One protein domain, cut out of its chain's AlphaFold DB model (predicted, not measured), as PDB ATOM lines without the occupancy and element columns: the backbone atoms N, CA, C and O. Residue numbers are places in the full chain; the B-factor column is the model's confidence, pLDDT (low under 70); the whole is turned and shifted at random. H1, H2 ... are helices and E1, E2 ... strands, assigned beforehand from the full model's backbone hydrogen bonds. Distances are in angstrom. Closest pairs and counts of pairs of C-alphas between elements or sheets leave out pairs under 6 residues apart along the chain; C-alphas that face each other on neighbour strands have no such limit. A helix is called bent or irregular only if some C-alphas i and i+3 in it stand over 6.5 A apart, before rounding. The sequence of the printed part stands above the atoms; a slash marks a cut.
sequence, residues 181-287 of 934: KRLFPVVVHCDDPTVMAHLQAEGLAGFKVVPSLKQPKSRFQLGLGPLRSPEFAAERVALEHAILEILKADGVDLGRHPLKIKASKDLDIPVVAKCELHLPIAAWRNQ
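AT A GLANCE: This is residues 181 to 287 of the 934 residues of the protein "Nitric oxide reductase-like protein" of Candidatus Symbiobacter mobilis CR (UniProt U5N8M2). A twisted sheet of five strands has two helices over one face, and no named helix covers its other face. H1 packs on the E2 and E1 part, and the long H3 runs along E5 and E3; short H4 follows E5 off one end of the sheet, and the loop of residues 265 to 270 sticks out. The 107 printed residues include four named helices and five named strands, in the order E1 H1 E2 E3 H2 H3 E4 E5 H4. The sheet, order E2 E1 E5 E3 E4, is mixed, and so is the class, helices and strands. The whole is compact, with a radius of gyration of the C-alphas of 13.5 A and spans of 38 by 28 by 27 A.

HOW THE PARTS SIT: Inner strands E1, residues 186 to 190, and E5, residues 275 to 279, are parallel at 18 degrees, with N 189 and O 277 2.8 A apart. Edge strand E2, residues 209 to 211, is parallel to E1 at 42 degrees, with N 210 and O 186 at 2.9 A. On the other side, E3, residues 221 to 223, is antiparallel to E5 at 172 degrees, with N 223 and O 276 at 2.8 A. Edge strand E4, residues 260 to 262, is parallel to E3 at 26 degrees, with N 222 and O 260 at 2.9 A. From edge to edge the strands' lines turn by 90 degrees. H1, residues 193 to 202, and H3, residues 230 to 249, are on the same face, giving two layers, a sheet with helices on one face. H1, at a height over the sheet of 8.5 A, lies over E1 and runs along it, at 11 degrees on the local plane; its closest C-alpha pair with E2 is Gln 200 and Val 209, 5.6 A. H3, at a height of 9.3 A, lies over E5 and only just over E3, with 3 C-alphas on E3, and runs along E5 at 13 degrees on the local plane. H1 and H3 are apart. H2, residues 225 to 228, only grazes the sheet with residues 225 to 227; it touches H3 only at the corner, with H3 residues 233 to 236 alone, the closest C-alphas being those of Leu 227 and Arg 236, 5.9 A. H4, residues 281 to 285, is not on the sheet, but is near H1, with 5 pairs of C-alphas within 10 A. E1, H1, E2 and E3, H2, H3, E4 are strand-helix-strand units, parallel neighbour strands joined through helices, with right-handed crossovers. Each O i to N i+4 pair is within hydrogen-bond range in H1 and H4, and 14 of 16 are in H3; H2 is too short for such a pair.

IN THESE COORDINATES: E1 begins at C-alpha 186, (202.522, 136.322, 188.191), and is 12.0 A long; E5 is 13.4 A, H1 14.5 A. H3, 29.4 A long, ends at C-alpha 249, (194.754, 126.706, 172.677); it is irregular, with C-alphas 231 and 234 8.0 A apart. H2 is only just irregular, with C-alphas 225 and 228 6.8 A apart. H4 ends at C-alpha 285, (200.469, 135.462, 164.881).

THE WHOLE: The C-alphas farthest apart, of Glu 231 and Asn 286, are 39.9 A apart. The printed part has no cut. The link from E4 to E5, 12 residues, is long. Mean pLDDT of the printed part is 74.1; 30 residues are under 70, among them 225 to 232 and 262 to 274.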
ATOM      1  N   LYS A 181     199.908 131.372 196.099       63.84
ATOM      2  CA  LYS A 181     199.025 132.092 195.154       63.84
ATOM      3  C   LYS A 181     198.601 133.497 195.609       63.84
ATOM      4  O   LYS A 181     198.253 134.327 194.771       63.84
ATOM      5  N   ARG A 182     198.580 133.756 196.924       58.75
ATOM      6  CA  ARG A 182     198.184 135.052 197.513       58.75
ATOM      7  C   ARG A 182     199.374 135.988 197.707       58.75
ATOM      8  O   ARG A 182     199.190 137.200 197.653       58.75
ATOM      9  N   LEU A 183     200.564 135.428 197.916       56.53
ATOM     10  CA  LEU A 183     201.781 136.174 198.235       56.53
ATOM     11  C   LEU A 183     202.562 136.598 196.983       56.53
ATOM     12  O   LEU A 183     203.127 137.689 196.968       56.53
ATOM     13  N   PHE A 184     202.543 135.795 195.911       66.88
ATOM     14  CA  PHE A 184     203.334 136.059 194.704       66.88
ATOM     15  C   PHE A 184     202.446 136.222 193.461       66.88
ATOM     16  O   PHE A 184     201.926 135.231 192.943       66.88
ATOM     17  N   PRO A 185     202.254 137.448 192.942       72.56
ATOM     18  CA  PRO A 185     201.585 137.626 191.662       72.56
ATOM     19  C   PRO A 185     202.476 137.163 190.503       72.56
ATOM     20  O   PRO A 185     203.692 137.377 190.514       72.56
ATOM     21  N   VAL A 186     201.856 136.596 189.468       80.38
ATOM     22  CA  VAL A 186     202.522 136.322 188.191       80.38
ATOM     23  C   VAL A 186     202.444 137.587 187.346       80.38
ATOM     24  O   VAL A 186     201.358 138.031 186.964       80.38
ATOM     25  N   VAL A 187     203.600 138.187 187.076       83.56
ATOM     26  CA  VAL A 187     203.708 139.348 186.195       83.56
ATOM     27  C   VAL A 187     203.742 138.851 184.756       83.56
ATOM     28  O   VAL A 187     204.676 138.157 184.357       83.56
ATOM     29  N   VAL A 188     202.721 139.194 183.974       84.19
ATOM     30  CA  VAL A 188     202.590 138.751 182.584       84.19
ATOM     31  C   VAL A 188     202.960 139.892 181.641       84.19
ATOM     32  O   VAL A 188     202.378 140.977 181.666       84.19
ATOM     33  N   HIS A 189     203.942 139.627 180.789       85.75
ATOM     34  CA  HIS A 189     204.338 140.449 179.659       85.75
ATOM     35  C   HIS A 189     203.674 139.884 178.405       85.75
ATOM     36  O   HIS A 189     204.188 138.923 177.832       85.75
ATOM     37  N   CYS A 190     202.550 140.457 177.980       84.44
ATOM     38  CA  CYS A 190     201.825 140.025 176.785       84.44
ATOM     39  C   CYS A 190     201.663 141.190 175.801       84.44
ATOM     40  O   CYS A 190     201.421 142.324 176.213       84.44
ATOM     41  N   ASP A 191     201.855 140.917 174.512       83.62
ATOM     42  CA  ASP A 191     201.680 141.867 173.405       83.62
ATOM     43  C   ASP A 191     200.272 141.818 172.779       83.62
ATOM     44  O   ASP A 191     199.929 142.707 172.001       83.62
ATOM     45  N   ASP A 192     199.445 140.832 173.146       82.69
ATOM     46  CA  ASP A 192     198.039 140.720 172.749       82.69
ATOM     47  C   ASP A 192     197.112 141.147 173.912       82.69
ATOM     48  O   ASP A 192     196.999 140.437 174.921       82.69
ATOM     49  N   PRO A 193     196.424 142.301 173.809       79.25
ATOM     50  CA  PRO A 193     195.560 142.803 174.876       79.25
ATOM     51  C   PRO A 193     194.328 141.918 175.125       79.25
ATOM     52  O   PRO A 193     193.802 141.918 176.238       79.25
ATOM     53  N   THR A 194     193.886 141.139 174.132       81.69
ATOM     54  CA  THR A 194     192.734 140.231 174.258       81.69
ATOM     55  C   THR A 194     193.095 139.036 175.131       81.69
ATOM     56  O   THR A 194     192.358 138.688 176.054       81.69
ATOM     57  N   VAL A 195     194.271 138.450 174.888       80.81
ATOM     58  CA  VAL A 195     194.791 137.338 175.696       80.81
ATOM     59  C   VAL A 195     195.112 137.815 177.112       80.81
ATOM     60  O   VAL A 195     194.753 137.151 178.081       80.81
ATOM     61  N   MET A 196     195.697 139.007 177.261       82.81
ATOM     62  CA  MET A 196     195.949 139.601 178.577       82.81
ATOM     63  C   MET A 196     194.658 139.785 179.394       82.81
ATOM     64  O   MET A 196     194.630 139.434 180.572       82.81
ATOM     65  N   ALA A 197     193.578 140.278 178.776       80.62
ATOM     66  CA  ALA A 197     192.286 140.452 179.444       80.62
ATOM     67  C   ALA A 197     191.665 139.111 179.874       80.62
ATOM     68  O   ALA A 197     191.135 139.001 180.981       80.62
ATOM     69  N   HIS A 198     191.779 138.078 179.036       81.00
ATOM     70  CA  HIS A 198     191.311 136.728 179.352       81.00
ATOM     71  C   HIS A 198     192.084 136.112 180.533       81.00
ATOM     72  O   HIS A 198     191.478 135.636 181.492       81.00
ATOM     73  N   LEU A 199     193.417 136.236 180.542       81.19
ATOM     74  CA  LEU A 199     194.271 135.756 181.638       81.19
ATOM     75  C   LEU A 199     193.996 136.465 182.971       81.19
ATOM     76  O   LEU A 199     194.145 135.858 184.033       81.19
ATOM     77  N   GLN A 200     193.598 137.738 182.937       79.06
ATOM     78  CA  GLN A 200     193.196 138.480 184.136       79.06
ATOM     79  C   GLN A 200     191.825 138.056 184.669       79.06
ATOM     80  O   GLN A 200     191.621 138.105 185.882       79.06
ATOM     81  N   ALA A 201     190.901 137.657 183.790       77.00
ATOM     82  CA  ALA A 201     189.560 137.225 184.170       77.00
ATOM     83  C   ALA A 201     189.547 135.802 184.754       77.00
ATOM     84  O   ALA A 201     188.870 135.566 185.752       77.00
ATOM     85  N   GLU A 202     190.305 134.873 184.162       72.12
ATOM     86  CA  GLU A 202     190.318 133.463 184.587       72.12
ATOM     87  C   GLU A 202     191.371 133.153 185.660       72.12
ATOM     88  O   GLU A 202     191.168 132.270 186.493       72.12
ATOM     89  N   GLY A 203     192.471 133.914 185.692       72.50
ATOM     90  CA  GLY A 203     193.591 133.703 186.607       72.50
ATOM     91  C   GLY A 203     194.423 132.460 186.260       72.50
ATOM     92  O   GLY A 203     193.923 131.346 186.138       72.50
ATOM     93  N   LEU A 204     195.745 132.612 186.156       78.12
ATOM     94  CA  LEU A 204     196.660 131.504 185.848       78.12
ATOM     95  C   LEU A 204     196.723 130.510 187.014       78.12
ATOM     96  O   LEU A 204     197.388 130.785 188.006       78.12
ATOM     97  N   ALA A 205     196.024 129.373 186.935       72.69
ATOM     98  CA  ALA A 205     195.986 128.348 187.993       72.69
ATOM     99  C   ALA A 205     195.632 128.899 189.400       72.69
ATOM    100  O   ALA A 205     196.045 128.352 190.430       72.69
ATOM    101  N   GLY A 206     194.864 129.995 189.460       70.62
ATOM    102  CA  GLY A 206     194.496 130.698 190.695       70.62
ATOM    103  C   GLY A 206     195.541 131.683 191.238       70.62
ATOM    104  O   GLY A 206     195.375 132.167 192.356       70.62
ATOM    105  N   PHE A 207     196.610 131.981 190.493       79.06
ATOM    106  CA  PHE A 207     197.542 133.066 190.809       79.06
ATOM    107  C   PHE A 207     196.968 134.435 190.425       79.06
ATOM    108  O   PHE A 207     196.267 134.581 189.421       79.06
ATOM    109  N   LYS A 208     197.329 135.471 191.192       78.69
ATOM    110  CA  LYS A 208     197.028 136.863 190.836       78.69
ATOM    111  C   LYS A 208     197.863 137.281 189.624       78.69
ATOM    112  O   LYS A 208     199.087 137.357 189.715       78.69
ATOM    113  N   VAL A 209     197.204 137.592 188.513       81.50
ATOM    114  CA  VAL A 209     197.855 138.034 187.273       81.50
ATOM    115  C   VAL A 209     198.008 139.555 187.273       81.50
ATOM    116  O   VAL A 209     197.025 140.285 187.404       81.50
ATOM    117  N   VAL A 210     199.240 140.042 187.123       82.12
ATOM    118  CA  VAL A 210     199.547 141.479 187.045       82.12
ATOM    119  C   VAL A 210     200.096 141.797 185.651       82.12
ATOM    120  O   VAL A 210     201.106 141.212 185.259       82.12
ATOM    121  N   PRO A 211     199.470 142.710 184.889       78.69
ATOM    122  CA  PRO A 211     199.961 143.082 183.572       78.69
ATOM    123  C   PRO A 211     201.241 143.904 183.719       78.69
ATOM    124  O   PRO A 211     201.337 144.799 184.562       78.69
ATOM    125  N   SER A 212     202.233 143.612 182.886       77.19
ATOM    126  CA  SER A 212     203.439 144.425 182.812       77.19
ATOM    127  C   SER A 212     203.289 145.567 181.811       77.19
ATOM    128  O   SER A 212     202.754 145.385 180.723       77.19
ATOM    129  N   LEU A 213     203.875 146.725 182.129       68.88
ATOM    130  CA  LEU A 213     204.040 147.835 181.178       68.88
ATOM    131  C   LEU A 213     205.117 147.550 180.112       68.88
ATOM    132  O   LEU A 213     205.271 148.313 179.161       68.88
ATOM    133  N   LYS A 214     205.899 146.474 180.268       67.00
ATOM    134  CA  LYS A 214     206.955 146.090 179.325       67.00
ATOM    135  C   LYS A 214     206.421 145.081 178.310       67.00
ATOM    136  O   LYS A 214     206.044 143.977 178.702       67.00
ATOM    137  N   GLN A 215     206.495 145.415 177.020       69.56
ATOM    138  CA  GLN A 215     206.185 144.474 175.939       69.56
ATOM    139  C   GLN A 215     207.210 143.323 175.877       69.56
ATOM    140  O   GLN A 215     208.417 143.575 176.005       69.56
ATOM    141  N   PRO A 216     206.764 142.069 175.673       71.88
ATOM    142  CA  PRO A 216     207.659 140.939 175.448       71.88
ATOM    143  C   PRO A 216     208.355 141.094 174.088       71.88
ATOM    144  O   PRO A 216     207.711 141.403 173.093       71.88
ATOM    145  N   LYS A 217     209.682 140.908 174.036       59.59
ATOM    146  CA  LYS A 217     210.467 141.255 172.834       59.59
ATOM    147  C   LYS A 217     211.000 140.076 172.019       59.59
ATOM    148  O   LYS A 217     211.558 140.338 170.960       59.59
ATOM    149  N   SER A 218     210.917 138.814 172.473       66.94
ATOM    150  CA  SER A 218     211.640 137.759 171.733       66.94
ATOM    151  C   SER A 218     211.262 136.280 171.893       66.94
ATOM    152  O   SER A 218     211.529 135.549 170.944       66.94
ATOM    153  N   ARG A 219     210.738 135.773 173.025       81.50
ATOM    154  CA  ARG A 219     210.469 134.319 173.222       81.50
ATOM    155  C   ARG A 219     209.355 134.052 174.241       81.50
ATOM    156  O   ARG A 219     209.126 134.894 175.108       81.50
ATOM    157  N   PHE A 220     208.743 132.862 174.181       85.44
ATOM    158  CA  PHE A 220     207.899 132.345 175.265       85.44
ATOM    159  C   PHE A 220     208.796 131.916 176.430       85.44
ATOM    160  O   PHE A 220     209.660 131.047 176.272       85.44
ATOM    161  N   GLN A 221     208.639 132.546 177.596       85.06
ATOM    162  CA  GLN A 221     209.531 132.305 178.730       85.06
ATOM    163  C   GLN A 221     208.807 132.396 180.071       85.06
ATOM    164  O   GLN A 221     208.078 133.356 180.311       85.06
ATOM    165  N   LEU A 222     209.095 131.447 180.961       83.81
ATOM    166  CA  LEU A 222     208.680 131.459 182.361       83.81
ATOM    167  C   LEU A 222     209.904 131.627 183.275       83.81
ATOM    168  O   LEU A 222     210.832 130.813 183.267       83.81
ATOM    169  N   GLY A 223     209.918 132.700 184.059       81.56
ATOM    170  CA  GLY A 223     210.842 132.917 185.167       81.56
ATOM    171  C   GLY A 223     210.229 132.398 186.464       81.56
ATOM    172  O   GLY A 223     209.241 132.949 186.944       81.56
ATOM    173  N   LEU A 224     210.820 131.345 187.037       70.19
ATOM    174  CA  LEU A 224     210.223 130.616 188.166       70.19
ATOM    175  C   LEU A 224     210.282 131.330 189.525       70.19
ATOM    176  O   LEU A 224     209.622 130.866 190.447       70.19
ATOM    177  N   GLY A 225     211.013 132.442 189.666       68.44
ATOM    178  CA  GLY A 225     211.049 133.213 190.918       68.44
ATOM    179  C   GLY A 225     211.225 132.332 192.180       68.44
ATOM    180  O   GLY A 225     212.027 131.393 192.138       68.44
ATOM    181  N   PRO A 226     210.455 132.581 193.261       61.28
ATOM    182  CA  PRO A 226     210.463 131.792 194.506       61.28
ATOM    183  C   PRO A 226     209.930 130.350 194.381       61.28
ATOM    184  O   PRO A 226     210.166 129.532 195.266       61.28
ATOM    185  N   LEU A 227     209.248 129.991 193.283       67.69
ATOM    186  CA  LEU A 227     208.629 128.666 193.082       67.69
ATOM    187  C   LEU A 227     209.643 127.553 192.751       67.69
ATOM    188  O   LEU A 227     209.268 126.493 192.251       67.69
ATOM    189  N   ARG A 228     210.941 127.786 192.978       65.19
ATOM    190  CA  ARG A 228     211.980 126.756 192.843       65.19
ATOM    191  C   ARG A 228     212.118 125.871 194.072       65.19
ATOM    192  O   ARG A 228     212.615 124.758 193.922       65.19
ATOM    193  N   SER A 229     211.704 126.358 195.244       60.16
ATOM    194  CA  SER A 229     211.799 125.581 196.480       60.16
ATOM    195  C   SER A 229     210.988 124.284 196.343       60.16
ATOM    196  O   SER A 229     209.877 124.322 195.795       60.16
ATOM    197  N   PRO A 230     211.496 123.142 196.848       59.91
ATOM    198  CA  PRO A 230     210.746 121.885 196.884       59.91
ATOM    199  C   PRO A 230     209.383 122.023 197.583       59.91
ATOM    200  O   PRO A 230     208.452 121.291 197.256       59.91
ATOM    201  N   GLU A 231     209.235 123.008 198.469       60.34
ATOM    202  CA  GLU A 231     207.996 123.323 199.190       60.34
ATOM    203  C   GLU A 231     206.857 123.810 198.275       60.34
ATOM    204  O   GLU A 231     205.693 123.649 198.626       60.34
ATOM    205  N   PHE A 232     207.176 124.357 197.092       68.56
ATOM    206  CA  PHE A 232     206.207 124.876 196.109       68.56
ATOM    207  C   PHE A 232     206.192 124.068 194.801       68.56
ATOM    208  O   PHE A 232     205.738 124.542 193.754       68.56
ATOM    209  N   ALA A 233     206.725 122.842 194.831       70.25
ATOM    210  CA  ALA A 233     206.860 122.006 193.644       70.25
ATOM    211  C   ALA A 233     205.504 121.699 192.980       70.25
ATOM    212  O   ALA A 233     205.428 121.646 191.750       70.25
ATOM    213  N   ALA A 234     204.436 121.542 193.770       74.81
ATOM    214  CA  ALA A 234     203.093 121.265 193.268       74.81
ATOM    215  C   ALA A 234     202.485 122.480 192.542       74.81
ATOM    216  O   ALA A 234     201.963 122.348 191.433       74.81
ATOM    217  N   GLU A 235     202.598 123.678 193.120       77.44
ATOM    218  CA  GLU A 235     202.126 124.932 192.528       77.44
ATOM    219  C   GLU A 235     202.900 125.291 191.262       77.44
ATOM    220  O   GLU A 235     202.304 125.778 190.299       77.44
ATOM    221  N   ARG A 236     204.208 125.010 191.240       81.00
ATOM    222  CA  ARG A 236     205.038 125.165 190.043       81.00
ATOM    223  C   ARG A 236     204.511 124.312 188.892       81.00
ATOM    224  O   ARG A 236     204.269 124.839 187.810       81.00
ATOM    225  N   VAL A 237     204.313 123.015 189.132       81.56
ATOM    226  CA  VAL A 237     203.828 122.076 188.107       81.56
ATOM    227  C   VAL A 237     202.443 122.492 187.600       81.56
ATOM    228  O   VAL A 237     202.193 122.456 186.397       81.56
ATOM    229  N   ALA A 238     201.561 122.957 188.490       81.69
ATOM    230  CA  ALA A 238     200.242 123.458 188.110       81.69
ATOM    231  C   ALA A 238     200.310 124.728 187.237       81.69
ATOM    232  O   ALA A 238     199.566 124.843 186.261       81.69
ATOM    233  N   LEU A 239     201.205 125.669 187.558       83.94
ATOM    234  CA  LEU A 239     201.407 126.892 186.775       83.94
ATOM    235  C   LEU A 239     201.993 126.588 185.388       83.94
ATOM    236  O   LEU A 239     201.504 127.113 184.389       83.94
ATOM    237  N   GLU A 240     203.005 125.719 185.317       84.88
ATOM    238  CA  GLU A 240     203.608 125.277 184.053       84.88
ATOM    239  C   GLU A 240     202.568 124.617 183.139       84.88
ATOM    240  O   GLU A 240     202.482 124.952 181.956       84.88
ATOM    241  N   HIS A 241     201.730 123.735 183.693       85.56
ATOM    242  CA  HIS A 241     200.667 123.072 182.943       85.56
ATOM    243  C   HIS A 241     199.650 124.076 182.383       85.56
ATOM    244  O   HIS A 241     199.315 124.012 181.203       85.56
ATOM    245  N   ALA A 242     199.197 125.036 183.197       84.19
ATOM    246  CA  ALA A 242     198.233 126.047 182.761       84.19
ATOM    247  C   ALA A 242     198.766 126.894 181.594       84.19
ATOM    248  O   ALA A 242     198.048 127.141 180.628       84.19
ATOM    249  N   ILE A 243     200.041 127.297 181.645       84.06
ATOM    250  CA  ILE A 243     200.670 128.083 180.572       84.06
ATOM    251  C   ILE A 243     200.760 127.270 179.277       84.06
ATOM    252  O   ILE A 243     200.490 127.799 178.200       84.06
ATOM    253  N   LEU A 244     201.132 125.992 179.365       84.62
ATOM    254  CA  LEU A 244     201.224 125.128 178.189       84.62
ATOM    255  C   LEU A 244     199.862 124.917 177.521       84.62
ATOM    256  O   LEU A 244     199.799 124.907 176.295       84.62
ATOM    257  N   GLU A 245     198.784 124.787 178.294       83.94
ATOM    258  CA  GLU A 245     197.428 124.675 177.745       83.94
ATOM    259  C   GLU A 245     196.990 125.951 177.016       83.94
ATOM    260  O   GLU A 245     196.453 125.860 175.914       83.94
ATOM    261  N   ILE A 246     197.313 127.135 177.549       81.50
ATOM    262  CA  ILE A 246     197.046 128.414 176.867       81.50
ATOM    263  C   ILE A 246     197.791 128.485 175.528       81.50
ATOM    264  O   ILE A 246     197.190 128.772 174.496       81.50
ATOM    265  N   LEU A 247     199.090 128.159 175.516       83.88
ATOM    266  CA  LEU A 247     199.887 128.183 174.284       83.88
ATOM    267  C   LEU A 247     199.355 127.197 173.229       83.88
ATOM    268  O   LEU A 247     199.362 127.514 172.039       83.88
ATOM    269  N   LYS A 248     198.865 126.023 173.646       82.94
ATOM    270  CA  LYS A 248     198.225 125.057 172.739       82.94
ATOM    271  C   LYS A 248     196.884 125.561 172.211       82.94
ATOM    272  O   LYS A 248     196.616 125.394 171.024       82.94
ATOM    273  N   ALA A 249     196.056 126.167 173.063       80.88
ATOM    274  CA  ALA A 249     194.754 126.706 172.677       80.88
ATOM    275  C   ALA A 249     194.884 127.840 171.644       80.88
ATOM    276  O   ALA A 249     194.092 127.913 170.707       80.88
ATOM    277  N   ASP A 250     195.932 128.660 171.759       79.44
ATOM    278  CA  ASP A 250     196.268 129.701 170.782       79.44
ATOM    279  C   ASP A 250     196.968 129.169 169.511       79.44
ATOM    280  O   ASP A 250     197.267 129.949 168.603       79.44
ATOM    281  N   GLY A 251     197.201 127.854 169.407       78.06
ATOM    282  CA  GLY A 251     197.743 127.194 168.215       78.06
ATOM    283  C   GLY A 251     199.260 127.318 168.037       78.06
ATOM    284  O   GLY A 251     199.757 127.131 166.925       78.06
ATOM    285  N   VAL A 252     200.006 127.640 169.099       83.19
ATOM    286  CA  VAL A 252     201.466 127.796 169.039       83.19
ATOM    287  C   VAL A 252     202.138 126.447 168.774       83.19
ATOM    288  O   VAL A 252     201.952 125.484 169.519       83.19
ATOM    289  N   ASP A 253     202.987 126.385 167.745       79.62
ATOM    290  CA  ASP A 253     203.847 125.225 167.492       79.62
ATOM    291  C   ASP A 253     204.956 125.148 168.556       79.62
ATOM    292  O   ASP A 253     206.023 125.759 168.430       79.62
ATOM    293  N   LEU A 254     204.700 124.378 169.617       78.88
ATOM    294  CA  LEU A 254     205.630 124.162 170.728       78.88
ATOM    295  C   LEU A 254     206.927 123.441 170.310       78.88
ATOM    296  O   LEU A 254     207.889 123.461 171.075       78.88
ATOM    297  N   GLY A 255     206.996 122.835 169.119       74.31
ATOM    298  CA  GLY A 255     208.232 122.262 168.579       74.31
ATOM    299  C   GLY A 255     209.212 123.333 168.085       74.31
ATOM    300  O   GLY A 255     210.422 123.242 168.323       74.31
ATOM    301  N   ARG A 256     208.691 124.384 167.440       75.50
ATOM    302  CA  ARG A 256     209.471 125.531 166.930       75.50
ATOM    303  C   ARG A 256     209.612 126.674 167.945       75.50
ATOM    304  O   ARG A 256     210.592 127.429 167.894       75.50
ATOM    305  N   HIS A 257     208.649 126.793 168.864       83.12
ATOM    306  CA  HIS A 257     208.560 127.852 169.874       83.12
ATOM    307  C   HIS A 257     208.199 127.316 171.285       83.12
ATOM    308  O   HIS A 257     207.141 127.649 171.822       83.12
ATOM    309  N   PRO A 258     209.051 126.494 171.924       81.56
ATOM    310  CA  PRO A 258     208.786 125.919 173.237       81.56
ATOM    311  C   PRO A 258     208.891 126.959 174.349       81.56
ATOM    312  O   PRO A 258     209.741 127.852 174.325       81.56
ATOM    313  N   LEU A 259     208.095 126.770 175.399       82.81
ATOM    314  CA  LEU A 259     208.210 127.550 176.625       82.81
ATOM    315  C   LEU A 259     209.568 127.287 177.293       82.81
ATOM    316  O   LEU A 259     209.840 126.178 177.754       82.81
ATOM    317  N   LYS A 260     210.429 128.308 177.381       81.81
ATOM    318  CA  LYS A 260     211.700 128.194 178.113       81.81
ATOM    319  C   LYS A 260     211.522 128.539 179.586       81.81
ATOM    320  O   LYS A 260     211.102 129.643 179.927       81.81
ATOM    321  N   ILE A 261     211.947 127.627 180.452       79.44
ATOM    322  CA  ILE A 261     212.044 127.859 181.892       79.44
ATOM    323  C   ILE A 261     213.425 128.455 182.179       79.44
ATOM    324  O   ILE A 261     214.446 127.793 181.989       79.44
ATOM    325  N   LYS A 262     213.489 129.726 182.589       69.06
ATOM    326  CA  LYS A 262     214.772 130.395 182.855       69.06
ATOM    327  C   LYS A 262     215.179 130.219 184.317       69.06
ATOM    328  O   LYS A 262     214.532 130.752 185.218       69.06
ATOM    329  N   ALA A 263     216.309 129.550 184.539       58.22
ATOM    330  CA  ALA A 263     217.047 129.657 185.787       58.22
ATOM    331  C   ALA A 263     217.847 130.977 185.776       58.22
ATOM    332  O   ALA A 263     218.719 131.168 184.932       58.22
ATOM    333  N   SER A 264     217.506 131.926 186.651       52.81
ATOM    334  CA  SER A 264     218.368 133.064 187.012       52.81
ATOM    335  C   SER A 264     219.797 132.562 187.242       52.81
ATOM    336  O   SER A 264     219.973 131.637 188.037       52.81
ATOM    337  N   LYS A 265     220.761 133.114 186.499       42.09
ATOM    338  CA  LYS A 265     222.186 132.742 186.529       42.09
ATOM    339  C   LYS A 265     222.987 133.514 187.586       42.09
ATOM    340  O   LYS A 265     224.154 133.207 187.777       42.09
ATOM    341  N   ASP A 266     222.366 134.461 188.280       39.59
ATOM    342  CA  ASP A 266     223.031 135.264 189.304       39.59
ATOM    343  C   ASP A 266     222.886 134.564 190.661       39.59
ATOM    344  O   ASP A 266     221.849 134.668 191.313       39.59
ATOM    345  N   LEU A 267     223.907 133.798 191.051       40.94
ATOM    346  CA  LEU A 267     224.034 133.201 192.390       40.94
ATOM    347  C   LEU A 267     224.443 134.230 193.465       40.94
ATOM    348  O   LEU A 267     224.418 133.894 194.643       40.94
ATOM    349  N   ASP A 268     224.732 135.477 193.075       37.97
ATOM    350  CA  ASP A 268     225.171 136.560 193.971       37.97
ATOM    351  C   ASP A 268     224.112 137.657 194.210       37.97
ATOM    352  O   ASP A 268     224.398 138.669 194.850       37.97
ATOM    353  N   ILE A 269     222.875 137.487 193.726       39.00
ATOM    354  CA  ILE A 269     221.766 138.422 193.992       39.00
ATOM    355  C   ILE A 269     220.641 137.665 194.713       39.00
ATOM    356  O   ILE A 269     220.284 136.567 194.274       39.00
ATOM    357  N   PRO A 270     220.038 138.219 195.787       40.28
ATOM    358  CA  PRO A 270     218.885 137.606 196.438       40.28
ATOM    359  C   PRO A 270     217.779 137.332 195.410       40.28
ATOM    360  O   PRO A 270     217.400 138.202 194.627       40.28
ATOM    361  N   VAL A 271     217.318 136.079 195.392       50.28
ATOM    362  CA  VAL A 271     216.330 135.511 194.463       50.28
ATOM    363  C   VAL A 271     215.205 136.511 194.174       50.28
ATOM    364  O   VAL A 271     214.516 136.955 195.088       50.28
ATOM    365  N   VAL A 272     214.999 136.850 192.894       49.31
ATOM    366  CA  VAL A 272     213.944 137.778 192.450       49.31
ATOM    367  C   VAL A 272     212.590 137.358 193.042       49.31
ATOM    368  O   VAL A 272     212.092 136.270 192.753       49.31
ATOM    369  N   ALA A 273     211.970 138.235 193.837       53.72
ATOM    370  CA  ALA A 273     210.750 137.971 194.611       53.72
ATOM    371  C   ALA A 273     209.446 137.835 193.779       53.72
ATOM    372  O   ALA A 273     208.350 138.017 194.311       53.72
ATOM    373  N   LYS A 274     209.523 137.582 192.461       64.62
ATOM    374  CA  LYS A 274     208.367 137.567 191.539       64.62
ATOM    375  C   LYS A 274     208.495 136.479 190.470       64.62
ATOM    376  O   LYS A 274     209.597 136.165 190.026       64.62
ATOM    377  N   CYS A 275     207.356 135.944 190.027       76.88
ATOM    378  CA  CYS A 275     207.264 135.061 188.862       76.88
ATOM    379  C   CYS A 275     206.931 135.893 187.617       76.88
ATOM    380  O   CYS A 275     205.953 136.641 187.621       76.88
ATOM    381  N   GLU A 276     207.725 135.763 186.555       82.38
ATOM    382  CA  GLU A 276     207.561 136.532 185.313       82.38
ATOM    383  C   GLU A 276     207.222 135.602 184.146       82.38
ATOM    384  O   GLU A 276     207.896 134.595 183.931       82.38
ATOM    385  N   LEU A 277     206.194 135.943 183.370       86.06
ATOM    386  CA  LEU A 277     205.758 135.189 182.197       86.06
ATOM    387  C   LEU A 277     205.777 136.089 180.958       86.06
ATOM    388  O   LEU A 277     205.130 137.131 180.936       86.06
ATOM    389  N   HIS A 278     206.491 135.680 179.912       85.75
ATOM    390  CA  HIS A 278     206.568 136.394 178.637       85.75
ATOM    391  C   HIS A 278     205.791 135.654 177.543       85.75
ATOM    392  O   HIS A 278     206.126 134.513 177.220       85.75
ATOM    393  N   LEU A 279     204.794 136.325 176.957       87.31
ATOM    394  CA  LEU A 279     203.870 135.810 175.940       87.31
ATOM    395  C   LEU A 279     203.803 136.749 174.714       87.31
ATOM    396  O   LEU A 279     202.895 137.578 174.641       87.31
ATOM    397  N   PRO A 280     204.752 136.658 173.761       86.38
ATOM    398  CA  PRO A 280     204.723 137.400 172.493       86.38
ATOM    399  C   PRO A 280     203.768 136.757 171.458       86.38
ATOM    400  O   PRO A 280     204.199 136.260 170.414       86.38
ATOM    401  N   ILE A 281     202.474 136.690 171.778       83.69
ATOM    402  CA  ILE A 281     201.434 136.020 170.979       83.69
ATOM    403  C   ILE A 281     201.099 136.813 169.712       83.69
ATOM    404  O   ILE A 281     200.980 136.221 168.637       83.69
ATOM    405  N   ALA A 282     200.994 138.142 169.796       81.44
ATOM    406  CA  ALA A 282     200.702 138.977 168.632       81.44
ATOM    407  C   ALA A 282     201.865 138.955 167.623       81.44
ATOM    408  O   ALA A 282     201.645 138.795 166.420       81.44
ATOM    409  N   ALA A 283     203.109 139.032 168.106       79.69
ATOM    410  CA  ALA A 283     204.302 138.906 167.270       79.69
ATOM    411  C   ALA A 283     204.396 137.530 166.587       79.69
ATOM    412  O   ALA A 283     204.833 137.438 165.439       79.69
ATOM    413  N   TRP A 284     203.965 136.458 167.260       84.31
ATOM    414  CA  TRP A 284     203.901 135.123 166.667       84.31
ATOM    415  C   TRP A 284     202.816 135.016 165.583       84.31
ATOM    416  O   TRP A 284     203.125 134.598 164.468       84.31
ATOM    417  N   ARG A 285     201.582 135.470 165.857       82.06
ATOM    418  CA  ARG A 285     200.469 135.462 164.881       82.06
ATOM    419  C   ARG A 285     200.812 136.208 163.591       82.06
ATOM    420  O   ARG A 285     200.456 135.763 162.504       82.06
ATOM    421  N   ASN A 286     201.552 137.307 163.714       80.88
ATOM    422  CA  ASN A 286     201.989 138.131 162.586       80.88
ATOM    423  C   ASN A 286     203.278 137.626 161.904       80.88
ATOM    424  O   ASN A 286     203.842 138.349 161.086       80.88
ATOM    425  N   GLN A 287     203.772 136.427 162.245       74.06
ATOM    426  CA  GLN A 287     205.026 135.842 161.734       74.06
ATOM    427  C   GLN A 287     206.280 136.715 161.960       74.06
ATOM    428  O   GLN A 287     207.290 136.573 161.275       74.06
TER     429      GLN A 287